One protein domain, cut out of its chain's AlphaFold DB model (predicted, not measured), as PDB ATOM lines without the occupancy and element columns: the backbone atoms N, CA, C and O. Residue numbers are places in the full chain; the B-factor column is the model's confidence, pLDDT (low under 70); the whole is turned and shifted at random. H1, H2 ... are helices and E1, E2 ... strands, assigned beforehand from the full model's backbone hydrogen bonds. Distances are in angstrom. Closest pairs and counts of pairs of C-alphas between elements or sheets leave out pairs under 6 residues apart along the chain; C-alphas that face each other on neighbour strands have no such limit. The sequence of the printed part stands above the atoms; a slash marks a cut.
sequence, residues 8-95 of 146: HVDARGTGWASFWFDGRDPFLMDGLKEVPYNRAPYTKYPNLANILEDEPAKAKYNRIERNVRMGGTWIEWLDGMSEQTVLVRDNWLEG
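What this domain is: This is residues 8 to 95 of the 146 residues of an uncharacterized protein of Desulfobacca acetoxidans (UniProt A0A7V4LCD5). With little regular structure, the model is mostly loops: short helices H1 and H2 lie toward one end of the longest axis, strands E1 and E3, side by side, and E2 toward the other. The printed part has 88 residues, 20 of them in H1, H2, E1, E2, E3, in that order; E1 and E3 are parallel, the class mixed. The whole is loose, with a radius of gyration of the C-alphas of 15.5 A and spans of 46 by 32 by 19 A.

Where its parts are: H1, residues 27 to 33, is 10.2 A long from C-alpha 27 at (253.565, 191.264, 275.430). H2 is residues 46 to 49, E1 63 to 65, E2 75 to 77, and E3 87 to 89, ending at (234.930, 216.548, 288.512).

How they stand to each other: H1, its O i to N i+4 pairs within hydrogen-bond range, is apart from H2, too short for such a pair. E1 and E3 are parallel at 5 degrees, with N 64 and O 87 2.8 A apart. Residues 8 to 9 pair with 76 to 77 of E2, parallel.

The domain as a whole: The farthest C-alphas, Arg 24 and Gly 95, are 48.0 A apart. The printed part has no cut; links H1 to H2 and H2 to E1 are long. No printed residue is under 70 in pLDDT.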
ATOM      1  N   HIS A   8     233.648 201.260 285.924       95.50
ATOM      2  CA  HIS A   8     234.653 200.534 286.707       95.50
ATOM      3  C   HIS A   8     235.996 201.239 286.589       95.50
ATOM      4  O   HIS A   8     236.462 201.488 285.473       95.50
ATOM      5  N   VAL A   9     236.637 201.506 287.725       97.19
ATOM      6  CA  VAL A   9     238.036 201.929 287.759       97.19
ATOM      7  C   VAL A   9     238.825 200.926 288.571       97.19
ATOM      8  O   VAL A   9     238.522 200.668 289.732       97.19
ATOM      9  N   ASP A  10     239.830 200.358 287.925       95.81
ATOM     10  CA  ASP A  10     240.397 199.087 288.329       95.81
ATOM     11  C   ASP A  10     241.905 199.078 288.055       95.81
ATOM     12  O   ASP A  10     242.360 199.560 287.013       95.81
ATOM     13  N   ALA A  11     242.670 198.537 288.998       96.31
ATOM     14  CA  ALA A  11     244.107 198.334 288.909       96.31
ATOM     15  C   ALA A  11     244.451 196.844 288.751       96.31
ATOM     16  O   ALA A  11     245.372 196.350 289.387       96.31
ATOM     17  N   ARG A  12     243.760 196.131 287.851       95.00
ATOM     18  CA  ARG A  12     243.974 194.689 287.571       95.00
ATOM     19  C   ARG A  12     245.429 194.255 287.457       95.00
ATOM     20  O   ARG A  12     245.750 193.114 287.798       95.00
ATOM     21  N   GLY A  13     246.296 195.140 286.958       95.38
ATOM     22  CA  GLY A  13     247.733 194.906 286.841       95.38
ATOM     23  C   GLY A  13     248.430 194.651 288.182       95.38
ATOM     24  O   GLY A  13     249.550 194.161 288.192       95.38
ATOM     25  N   THR A  14     247.801 194.954 289.318       96.31
ATOM     26  CA  THR A  14     248.311 194.623 290.657       96.31
ATOM     27  C   THR A  14     247.766 193.300 291.197       96.31
ATOM     28  O   THR A  14     248.219 192.835 292.238       96.31
ATOM     29  N   GLY A  15     246.792 192.696 290.514       95.31
ATOM     30  CA  GLY A  15     246.126 191.459 290.914       95.31
ATOM     31  C   GLY A  15     246.380 190.322 289.927       95.31
ATOM     32  O   GLY A  15     247.525 189.983 289.611       95.31
ATOM     33  N   TRP A  16     245.299 189.719 289.427       94.88
ATOM     34  CA  TRP A  16     245.372 188.565 288.522       94.88
ATOM     35  C   TRP A  16     246.135 188.865 287.222       94.88
ATOM     36  O   TRP A  16     246.724 187.950 286.652       94.88
ATOM     37  N   ALA A  17     246.168 190.131 286.781       95.88
ATOM     38  CA  ALA A  17     246.875 190.577 285.581       95.88
ATOM     39  C   ALA A  17     248.278 191.149 285.869       95.88
ATOM     40  O   ALA A  17     248.838 191.888 285.062       95.88
ATOM     41  N   SER A  18     248.879 190.795 287.003       96.31
ATOM     42  CA  SER A  18     250.262 191.169 287.339       96.31
ATOM     43  C   SER A  18     251.309 190.626 286.375       96.31
ATOM     44  O   SER A  18     252.363 191.235 286.209       96.31
ATOM     45  N   PHE A  19     251.013 189.529 285.678       96.12
ATOM     46  CA  PHE A  19     251.982 188.861 284.813       96.12
ATOM     47  C   PHE A  19     252.446 189.681 283.600       96.12
ATOM     48  O   PHE A  19     253.535 189.435 283.090       96.12
ATOM     49  N   TRP A  20     251.676 190.691 283.185       94.94
ATOM     50  CA  TRP A  20     252.092 191.657 282.157       94.94
ATOM     51  C   TRP A  20     253.077 192.719 282.666       94.94
ATOM     52  O   TRP A  20     253.671 193.440 281.866       94.94
ATOM     53  N   PHE A  21     253.239 192.846 283.986       94.00
ATOM     54  CA  PHE A  21     254.063 193.872 284.630       94.00
ATOM     55  C   PHE A  21     255.243 193.294 285.422       94.00
ATOM     56  O   PHE A  21     256.219 194.007 285.638       94.00
ATOM     57  N   ASP A  22     255.196 192.019 285.823       93.56
ATOM     58  CA  ASP A  22     256.277 191.351 286.566       93.56
ATOM     59  C   ASP A  22     257.249 190.533 285.694       93.56
ATOM     60  O   ASP A  22     258.175 189.906 286.211       93.56
ATOM     61  N   GLY A  23     257.062 190.559 284.370       92.12
ATOM     62  CA  GLY A  23     257.968 189.949 283.394       92.12
ATOM     63  C   GLY A  23     257.640 188.507 283.003       92.12
ATOM     64  O   GLY A  23     258.353 187.943 282.174       92.12
ATOM     65  N   ARG A  24     256.570 187.905 283.544       96.88
ATOM     66  CA  ARG A  24     256.095 186.575 283.116       96.88
ATOM     67  C   ARG A  24     255.568 186.561 281.680       96.88
ATOM     68  O   ARG A  24     255.745 185.561 280.990       96.88
ATOM     69  N   ASP A  25     254.949 187.652 281.239       96.94
ATOM     70  CA  ASP A  25     254.524 187.867 279.855       96.94
ATOM     71  C   ASP A  25     255.019 189.241 279.365       96.94
ATOM     72  O   ASP A  25     254.588 190.275 279.888       96.94
ATOM     73  N   PRO A  26     255.923 189.291 278.370       94.81
ATOM     74  CA  PRO A  26     256.482 190.544 277.888       94.81
ATOM     75  C   PRO A  26     255.559 191.292 276.917       94.81
ATOM     76  O   PRO A  26     255.895 192.414 276.551       94.81
ATOM     77  N   PHE A  27     254.409 190.733 276.508       95.25
ATOM     78  CA  PHE A  27     253.565 191.264 275.430       95.25
ATOM     79  C   PHE A  27     253.292 192.772 275.544       95.25
ATOM     80  O   PHE A  27     253.448 193.512 274.572       95.25
ATOM     81  N   LEU A  28     252.920 193.244 276.738       93.50
ATOM     82  CA  LEU A  28     252.612 194.658 276.968       93.50
ATOM     83  C   LEU A  28     253.868 195.541 276.891       93.50
ATOM     84  O   LEU A  28     253.831 196.621 276.302       93.50
ATOM     85  N   MET A  29     254.983 195.072 277.454       93.25
ATOM     86  CA  MET A  29     256.248 195.810 277.461       93.25
ATOM     87  C   MET A  29     256.898 195.845 276.079       93.25
ATOM     88  O   MET A  29     257.464 196.865 275.697       93.25
ATOM     89  N   ASP A  30     256.792 194.767 275.306       94.81
ATOM     90  CA  ASP A  30     257.268 194.724 273.926       94.81
ATOM     91  C   ASP A  30     256.425 195.630 273.030       94.81
ATOM     92  O   ASP A  30     256.982 196.449 272.302       94.81
ATOM     93  N   GLY A  31     255.096 195.599 273.164       94.25
ATOM     94  CA  GLY A  31     254.219 196.533 272.456       94.25
ATOM     95  C   GLY A  31     254.515 198.000 272.787       94.25
ATOM     96  O   GLY A  31     254.469 198.855 271.903       94.25
ATOM     97  N   LEU A  32     254.875 198.307 274.037       92.62
ATOM     98  CA  LEU A  32     255.243 199.664 274.435       92.62
ATOM     99  C   LEU A  32     256.549 200.141 273.776       92.62
ATOM    100  O   LEU A  32     256.647 201.324 273.458       92.62
ATOM    101  N   LYS A  33     257.525 199.257 273.522       91.94
ATOM    102  CA  LYS A  33     258.782 199.611 272.823       91.94
ATOM    103  C   LYS A  33     258.543 200.053 271.376       91.94
ATOM    104  O   LYS A  33     259.292 200.886 270.869       91.94
ATOM    105  N   GLU A  34     257.493 199.538 270.740       95.19
ATOM    106  CA  GLU A  34     257.093 199.895 269.371       95.19
ATOM    107  C   GLU A  34     256.396 201.265 269.284       95.19
ATOM    108  O   GLU A  34     256.224 201.826 268.199       95.19
ATOM    109  N   VAL A  35     255.999 201.840 270.424       92.31
ATOM    110  CA  VAL A  35     255.343 203.148 270.503       92.31
ATOM    111  C   VAL A  35     256.312 204.155 271.124       92.31
ATOM    112  O   VAL A  35     256.782 203.942 272.238       92.31
ATOM    113  N   PRO A  36     256.597 205.309 270.492       91.62
ATOM    114  CA  PRO A  36     257.525 206.299 271.039       91.62
ATOM    115  C   PRO A  36     256.876 207.135 272.160       91.62
ATOM    116  O   PRO A  36     256.832 208.364 272.085       91.62
ATOM    117  N   TYR A  37     256.354 206.478 273.199       91.62
ATOM    118  CA  TYR A  37     255.537 207.059 274.271       91.62
ATOM    119  C   TYR A  37     256.264 208.143 275.087       91.62
ATOM    120  O   TYR A  37     255.618 209.006 275.671       91.62
ATOM    121  N   ASN A  38     257.600 208.143 275.094       91.19
ATOM    122  CA  ASN A  38     258.439 209.145 275.762       91.19
ATOM    123  C   ASN A  38     258.936 210.264 274.822       91.19
ATOM    124  O   ASN A  38     259.809 211.052 275.187       91.19
ATOM    125  N   ARG A  39     258.402 210.354 273.598       92.75
ATOM    126  CA  ARG A  39     258.709 211.413 272.622       92.75
ATOM    127  C   ARG A  39     257.439 212.159 272.218       92.75
ATOM    128  O   ARG A  39     256.325 211.783 272.576       92.75
ATOM    129  N   ALA A  40     257.589 213.255 271.475       94.25
ATOM    130  CA  ALA A  40     256.438 213.941 270.893       94.25
ATOM    131  C   ALA A  40     255.633 212.969 269.995       94.25
ATOM    132  O   ALA A  40     256.245 212.203 269.252       94.25
ATOM    133  N   PRO A  41     254.284 212.990 270.029       92.88
ATOM    134  CA  PRO A  41     253.420 213.966 270.703       92.88
ATOM    135  C   PRO A  41     253.102 213.656 272.178       92.88
ATOM    136  O   PRO A  41     252.452 214.471 272.833       92.88
ATOM    137  N   TYR A  42     253.533 212.508 272.698       92.31
ATOM    138  CA  TYR A  42     253.123 211.979 273.999       92.31
ATOM    139  C   TYR A  42     253.716 212.735 275.191       92.31
ATOM    140  O   TYR A  42     253.063 212.829 276.223       92.31
ATOM    141  N   THR A  43     254.875 213.381 275.031       93.94
ATOM    142  CA  THR A  43     255.494 214.242 276.063       93.94
ATOM    143  C   THR A  43     254.628 215.429 276.500       93.94
ATOM    144  O   THR A  43     254.894 216.034 277.534       93.94
ATOM    145  N   LYS A  44     253.546 215.741 275.771       95.12
ATOM    146  CA  LYS A  44     252.493 216.669 276.226       95.12
ATOM    147  C   LYS A  44     251.721 216.154 277.449       95.12
ATOM    148  O   LYS A  44     251.017 216.931 278.088       95.12
ATOM    149  N   TYR A  45     251.838 214.865 277.752       93.12
ATOM    150  CA  TYR A  45     251.193 214.167 278.856       93.12
ATOM    151  C   TYR A  45     252.286 213.564 279.757       93.12
ATOM    152  O   TYR A  45     252.680 212.417 279.551       93.12
ATOM    153  N   PRO A  46     252.794 214.314 280.753       91.81
ATOM    154  CA  PRO A  46     253.981 213.923 281.521       91.81
ATOM    155  C   PRO A  46     253.844 212.550 282.186       91.81
ATOM    156  O   PRO A  46     254.741 211.719 282.091       91.81
ATOM    157  N   ASN A  47     252.675 212.276 282.767       92.69
ATOM    158  CA  ASN A  47     252.399 211.008 283.446       92.69
ATOM    159  C   ASN A  47     252.358 209.807 282.486       92.69
ATOM    160  O   ASN A  47     252.586 208.683 282.910       92.69
ATOM    161  N   LEU A  48     252.061 210.031 281.199       90.31
ATOM    162  CA  LEU A  48     252.117 208.980 280.182       90.31
ATOM    163  C   LEU A  48     253.554 208.767 279.698       90.31
ATOM    164  O   LEU A  48     253.997 207.631 279.572       90.31
ATOM    165  N   ALA A  49     254.286 209.853 279.444       92.94
ATOM    166  CA  ALA A  49     255.676 209.784 278.999       92.94
ATOM    167  C   ALA A  49     256.591 209.104 280.031       92.94
ATOM    168  O   ALA A  49     257.526 208.406 279.646       92.94
ATOM    169  N   ASN A  50     256.261 209.249 281.316       92.06
ATOM    170  CA  ASN A  50     256.999 208.673 282.438       92.06
ATOM    171  C   ASN A  50     256.247 207.496 283.091       92.06
ATOM    172  O   ASN A  50     256.494 207.176 284.248       92.06
ATOM    173  N   ILE A  51     255.315 206.844 282.381       89.94
ATOM    174  CA  ILE A  51     254.429 205.823 282.977       89.94
ATOM    175  C   ILE A  51     255.189 204.647 283.611       89.94
ATOM    176  O   ILE A  51     254.732 204.084 284.602       89.94
ATOM    177  N   LEU A  52     256.361 204.293 283.068       93.00
ATOM    178  CA  LEU A  52     257.208 203.217 283.597       93.00
ATOM    179  C   LEU A  52     258.020 203.615 284.840       93.00
ATOM    180  O   LEU A  52     258.573 202.741 285.496       93.00
ATOM    181  N   GLU A  53     258.107 204.908 285.157       94.12
ATOM    182  CA  GLU A  53     258.814 205.429 286.339       94.12
ATOM    183  C   GLU A  53     257.898 205.512 287.577       94.12
ATOM    184  O   GLU A  53     258.347 205.887 288.658       94.12
ATOM    185  N   ASP A  54     256.615 205.175 287.420       94.06
ATOM    186  CA  ASP A  54     255.591 205.185 288.468       94.06
ATOM    187  C   ASP A  54     255.072 203.750 288.725       94.06
ATOM    188  O   ASP A  54     255.833 202.784 288.728       94.06
ATOM    189  N   GLU A  55     253.768 203.583 288.947       95.00
ATOM    190  CA  GLU A  55     253.087 202.307 289.149       95.00
ATOM    191  C   GLU A  55     252.259 201.950 287.894       95.00
ATOM    192  O   GLU A  55     251.033 202.101 287.915       95.00
ATOM    193  N   PRO A  56     252.875 201.472 286.791       94.25
ATOM    194  CA  PRO A  56     252.205 201.295 285.490       94.25
ATOM    195  C   PRO A  56     251.054 200.278 285.514       94.25
ATOM    196  O   PRO A  56     250.196 200.280 284.634       94.25
ATOM    197  N   ALA A  57     251.019 199.424 286.537       95.50
ATOM    198  CA  ALA A  57     249.956 198.464 286.797       95.50
ATOM    199  C   ALA A  57     248.647 199.097 287.317       95.50
ATOM    200  O   ALA A  57     247.604 198.437 287.315       95.50
ATOM    201  N   LYS A  58     248.685 200.355 287.779       96.31
ATOM    202  CA  LYS A  58     247.533 201.085 288.324       96.31
ATOM    203  C   LYS A  58     246.978 202.078 287.307       96.31
ATOM    204  O   LYS A  58     247.721 202.779 286.627       96.31
ATOM    205  N   ALA A  59     245.655 202.234 287.269       94.00
ATOM    206  CA  ALA A  59     244.969 203.157 286.359       94.00
ATOM    207  C   ALA A  59     245.020 204.635 286.824       94.00
ATOM    208  O   ALA A  59     244.000 205.331 286.841       94.00
ATOM    209  N   LYS A  60     246.201 205.124 287.222       95.56
ATOM    210  CA  LYS A  60     246.417 206.476 287.767       95.56
ATOM    211  C   LYS A  60     246.250 207.563 286.703       95.56
ATOM    212  O   LYS A  60     246.398 207.327 285.507       95.56
ATOM    213  N   TYR A  61     245.952 208.778 287.159       95.19
ATOM    214  CA  TYR A  61     245.877 210.012 286.362       95.19
ATOM    215  C   TYR A  61     244.805 210.038 285.268       95.19
ATOM    216  O   TYR A  61     244.750 210.982 284.474       95.19
ATOM    217  N   ASN A  62     243.917 209.044 285.251       95.19
ATOM    218  CA  ASN A  62     242.696 209.112 284.471       95.19
ATOM    219  C   ASN A  62     241.808 210.262 284.965       95.19
ATOM    220  O   ASN A  62     241.921 210.737 286.100       95.19
ATOM    221  N   ARG A  63     240.927 210.731 284.080       95.62
ATOM    222  CA  ARG A  63     240.047 211.874 284.330       95.62
ATOM    223  C   ARG A  63     238.617 211.490 283.961       95.62
ATOM    224  O   ARG A  63     238.318 211.307 282.784       95.62
ATOM    225  N   ILE A  64     237.742 211.386 284.955       96.94
ATOM    226  CA  ILE A  64     236.305 211.147 284.785       96.94
ATOM    227  C   ILE A  64     235.609 212.489 284.975       96.94
ATOM    228  O   ILE A  64     235.289 212.899 286.092       96.94
ATOM    229  N   GLU A  65     235.417 213.209 283.875       94.75
ATOM    230  CA  GLU A  65     234.918 214.581 283.926       94.75
ATOM    231  C   GLU A  65     233.812 214.853 282.931       94.75
ATOM    232  O   GLU A  65     233.866 214.354 281.808       94.75
ATOM    233  N   ARG A  66     232.876 215.734 283.311       92.50
ATOM    234  CA  ARG A  66     231.796 216.203 282.429       92.50
ATOM    235  C   ARG A  66     231.050 215.032 281.793       92.50
ATOM    236  O   ARG A  66     230.827 215.005 280.587       92.50
ATOM    237  N   ASN A  67     230.671 214.061 282.618       93.31
ATOM    238  CA  ASN A  67     229.766 212.974 282.261       93.31
ATOM    239  C   ASN A  67     228.349 213.276 282.755       93.31
ATOM    240  O   ASN A  67     228.153 214.078 283.670       93.31
ATOM    241  N   VAL A  68     227.362 212.598 282.171       92.88
ATOM    242  CA  VAL A  68     225.970 212.602 282.639       92.88
ATOM    243  C   VAL A  68     225.601 211.173 282.973       92.88
ATOM    244  O   VAL A  68     225.629 210.309 282.098       92.88
ATOM    245  N   ARG A  69     225.236 210.928 284.227       92.12
ATOM    246  CA  ARG A  69     224.750 209.628 284.673       92.12
ATOM    247  C   ARG A  69     223.243 209.689 284.875       92.12
ATOM    248  O   ARG A  69     222.732 210.575 285.549       92.12
ATOM    249  N   MET A  70     222.548 208.708 284.305       89.12
ATOM    250  CA  MET A  70     221.100 208.531 284.418       89.12
ATOM    251  C   MET A  70     220.799 207.178 285.055       89.12
ATOM    252  O   MET A  70     220.950 206.148 284.401       89.12
ATOM    253  N   GLY A  71     220.374 207.190 286.322       87.75
ATOM    254  CA  GLY A  71     220.050 205.975 287.081       87.75
ATOM    255  C   GLY A  71     221.262 205.080 287.383       87.75
ATOM    256  O   GLY A  71     222.409 205.452 287.147       87.75
ATOM    257  N   GLY A  72     221.025 203.884 287.932       89.94
ATOM    258  CA  GLY A  72     222.092 202.898 288.175       89.94
ATOM    259  C   GLY A  72     223.001 203.217 289.369       89.94
ATOM    260  O   GLY A  72     222.557 203.861 290.308       89.94
ATOM    261  N   THR A  73     224.267 202.802 289.362       92.69
ATOM    262  CA  THR A  73     225.316 203.247 290.311       92.69
ATOM    263  C   THR A  73     226.428 203.991 289.564       92.69
ATOM    264  O   THR A  73     226.521 203.899 288.338       92.69
ATOM    265  N   TRP A  74     227.207 204.822 290.267       93.81
ATOM    266  CA  TRP A  74     228.153 205.751 289.633       93.81
ATOM    267  C   TRP A  74     229.489 205.087 289.276       93.81
ATOM    268  O   TRP A  74     229.600 204.491 288.205       93.81
ATOM    269  N   ILE A  75     230.478 205.183 290.163       96.50
ATOM    270  CA  ILE A  75     231.792 204.562 290.013       96.50
ATOM    271  C   ILE A  75     231.905 203.445 291.041       96.50
ATOM    272  O   ILE A  75     231.566 203.640 292.207       96.50
ATOM    273  N   GLU A  76     232.412 202.301 290.606       96.81
ATOM    274  CA  GLU A  76     232.975 201.298 291.501       96.81
ATOM    275  C   GLU A  76     234.498 201.355 291.413       96.81
ATOM    276  O   GLU A  76     235.087 201.305 290.326       96.81
ATOM    277  N   TRP A  77     235.112 201.507 292.581       97.62
ATOM    278  CA  TRP A  77     236.552 201.589 292.757       97.62
ATOM    279  C   TRP A  77     237.084 200.226 293.189       97.62
ATOM    280  O   TRP A  77     236.668 199.700 294.220       97.62
ATOM    281  N   LEU A  78     238.003 199.666 292.409       96.75
ATOM    282  CA  LEU A  78     238.587 198.344 292.630       96.75
ATOM    283  C   LEU A  78     240.095 198.461 292.865       96.75
ATOM    284  O   LEU A  78     240.714 199.452 292.479       96.75
ATOM    285  N   ASP A  79     240.684 197.459 293.518       95.94
ATOM    286  CA  ASP A  79     242.139 197.309 293.674       95.94
ATOM    287  C   ASP A  79     242.862 198.561 294.220       95.94
ATOM    288  O   ASP A  79     243.948 198.944 293.786       95.94
ATOM    289  N   GLY A  80     242.237 199.228 295.197       94.94
ATOM    290  CA  GLY A  80     242.799 200.404 295.873       94.94
ATOM    291  C   GLY A  80     242.736 201.706 295.064       94.94
ATOM    292  O   GLY A  80     243.322 202.710 295.473       94.94
ATOM    293  N   MET A  81     242.031 201.716 293.929       97.31
ATOM    294  CA  MET A  81     241.749 202.937 293.175       97.31
ATOM    295  C   MET A  81     240.788 203.855 293.941       97.31
ATOM    296  O   MET A  81     240.008 203.402 294.774       97.31
ATOM    297  N   SER A  82     240.857 205.164 293.694       97.44
ATOM    298  CA  SER A  82     239.957 206.150 294.302       97.44
ATOM    299  C   SER A  82     240.081 207.513 293.612       97.44
ATOM    300  O   SER A  82     240.886 207.700 292.697       97.44
ATOM    301  N   GLU A  83     239.356 208.510 294.119       96.75
ATOM    302  CA  GLU A  83     239.513 209.911 293.707       96.75
ATOM    303  C   GLU A  83     240.893 210.511 294.051       96.75
ATOM    304  O   GLU A  83     241.254 211.566 293.536       96.75
ATOM    305  N   GLN A  84     241.704 209.838 294.880       95.75
ATOM    306  CA  GLN A  84     243.095 210.242 295.125       95.75
ATOM    307  C   GLN A  84     244.012 209.914 293.937       95.75
ATOM    308  O   GLN A  84     245.039 210.563 293.754       95.75
ATOM    309  N   THR A  85     243.658 208.906 293.132       95.12
ATOM    310  CA  THR A  85     244.462 208.453 291.987       95.12
ATOM    311  C   THR A  85     243.853 208.817 290.638       95.12
ATOM    312  O   THR A  85     244.574 208.865 289.638       95.12
ATOM    313  N   VAL A  86     242.552 209.108 290.594       97.00
ATOM    314  CA  VAL A  86     241.798 209.466 289.388       97.00
ATOM    315  C   VAL A  86     241.005 210.735 289.646       97.00
ATOM    316  O   VAL A  86     240.260 210.835 290.612       97.00
ATOM    317  N   LEU A  87     241.129 211.710 288.751       97.44
ATOM    318  CA  LEU A  87     240.430 212.977 288.903       97.44
ATOM    319  C   LEU A  87     238.959 212.830 288.507       97.44
ATOM    320  O   LEU A  87     238.654 212.513 287.356       97.44
ATOM    321  N   VAL A  88     238.056 213.138 289.437       97.38
ATOM    322  CA  VAL A  88     236.607 213.143 289.215       97.38
ATOM    323  C   VAL A  88     236.079 214.561 289.428       97.38
ATOM    324  O   VAL A  88     236.193 215.107 290.520       97.38
ATOM    325  N   ARG A  89     235.522 215.197 288.388       95.38
ATOM    326  CA  ARG A  89     234.930 216.548 288.512       95.38
ATOM    327  C   ARG A  89     233.856 216.850 287.479       95.38
ATOM    328  O   ARG A  89     233.833 216.267 286.401       95.38
ATOM    329  N   ASP A  90     232.998 217.814 287.794       93.19
ATOM    330  CA  ASP A  90     232.003 218.381 286.873       93.19
ATOM    331  C   ASP A  90     231.045 217.345 286.247       93.19
ATOM    332  O   ASP A  90     230.540 217.550 285.143       93.19
ATOM    333  N   ASN A  91     230.803 216.215 286.919       94.19
ATOM    334  CA  ASN A  91     229.863 215.190 286.461       94.19
ATOM    335  C   ASN A  91     228.445 215.499 286.963       94.19
ATOM    336  O   ASN A  91     228.252 215.839 288.128       94.19
ATOM    337  N   TRP A  92     227.446 215.346 286.097       94.31
ATOM    338  CA  TRP A  92     226.034 215.458 286.457       94.31
ATOM    339  C   TRP A  92     225.503 214.092 286.894       94.31
ATOM    340  O   TRP A  92     225.338 213.196 286.061       94.31
ATOM    341  N   LEU A  93     225.263 213.923 288.195       93.62
ATOM    342  CA  LEU A  93     224.924 212.621 288.788       93.62
ATOM    343  C   LEU A  93     223.454 212.485 289.203       93.62
ATOM    344  O   LEU A  93     222.959 211.359 289.319       93.62
ATOM    345  N   GLU A  94     222.777 213.612 289.429       90.19
ATOM    346  CA  GLU A  94     221.436 213.685 290.010       90.19
ATOM    347  C   GLU A  94     220.611 214.824 289.397       90.19
ATOM    348  O   GLU A  94     221.155 215.806 288.893       90.19
ATOM    349  N   GLY A  95     219.284 214.697 289.469       91.19
ATOM    350  CA  GLY A  95     218.336 215.663 288.910       91.19
ATOM    351  C   GLY A  95     218.068 215.480 287.412       91.19
ATOM    352  O   GLY A  95     218.686 214.652 286.745       91.19
TER     353      GLY A  95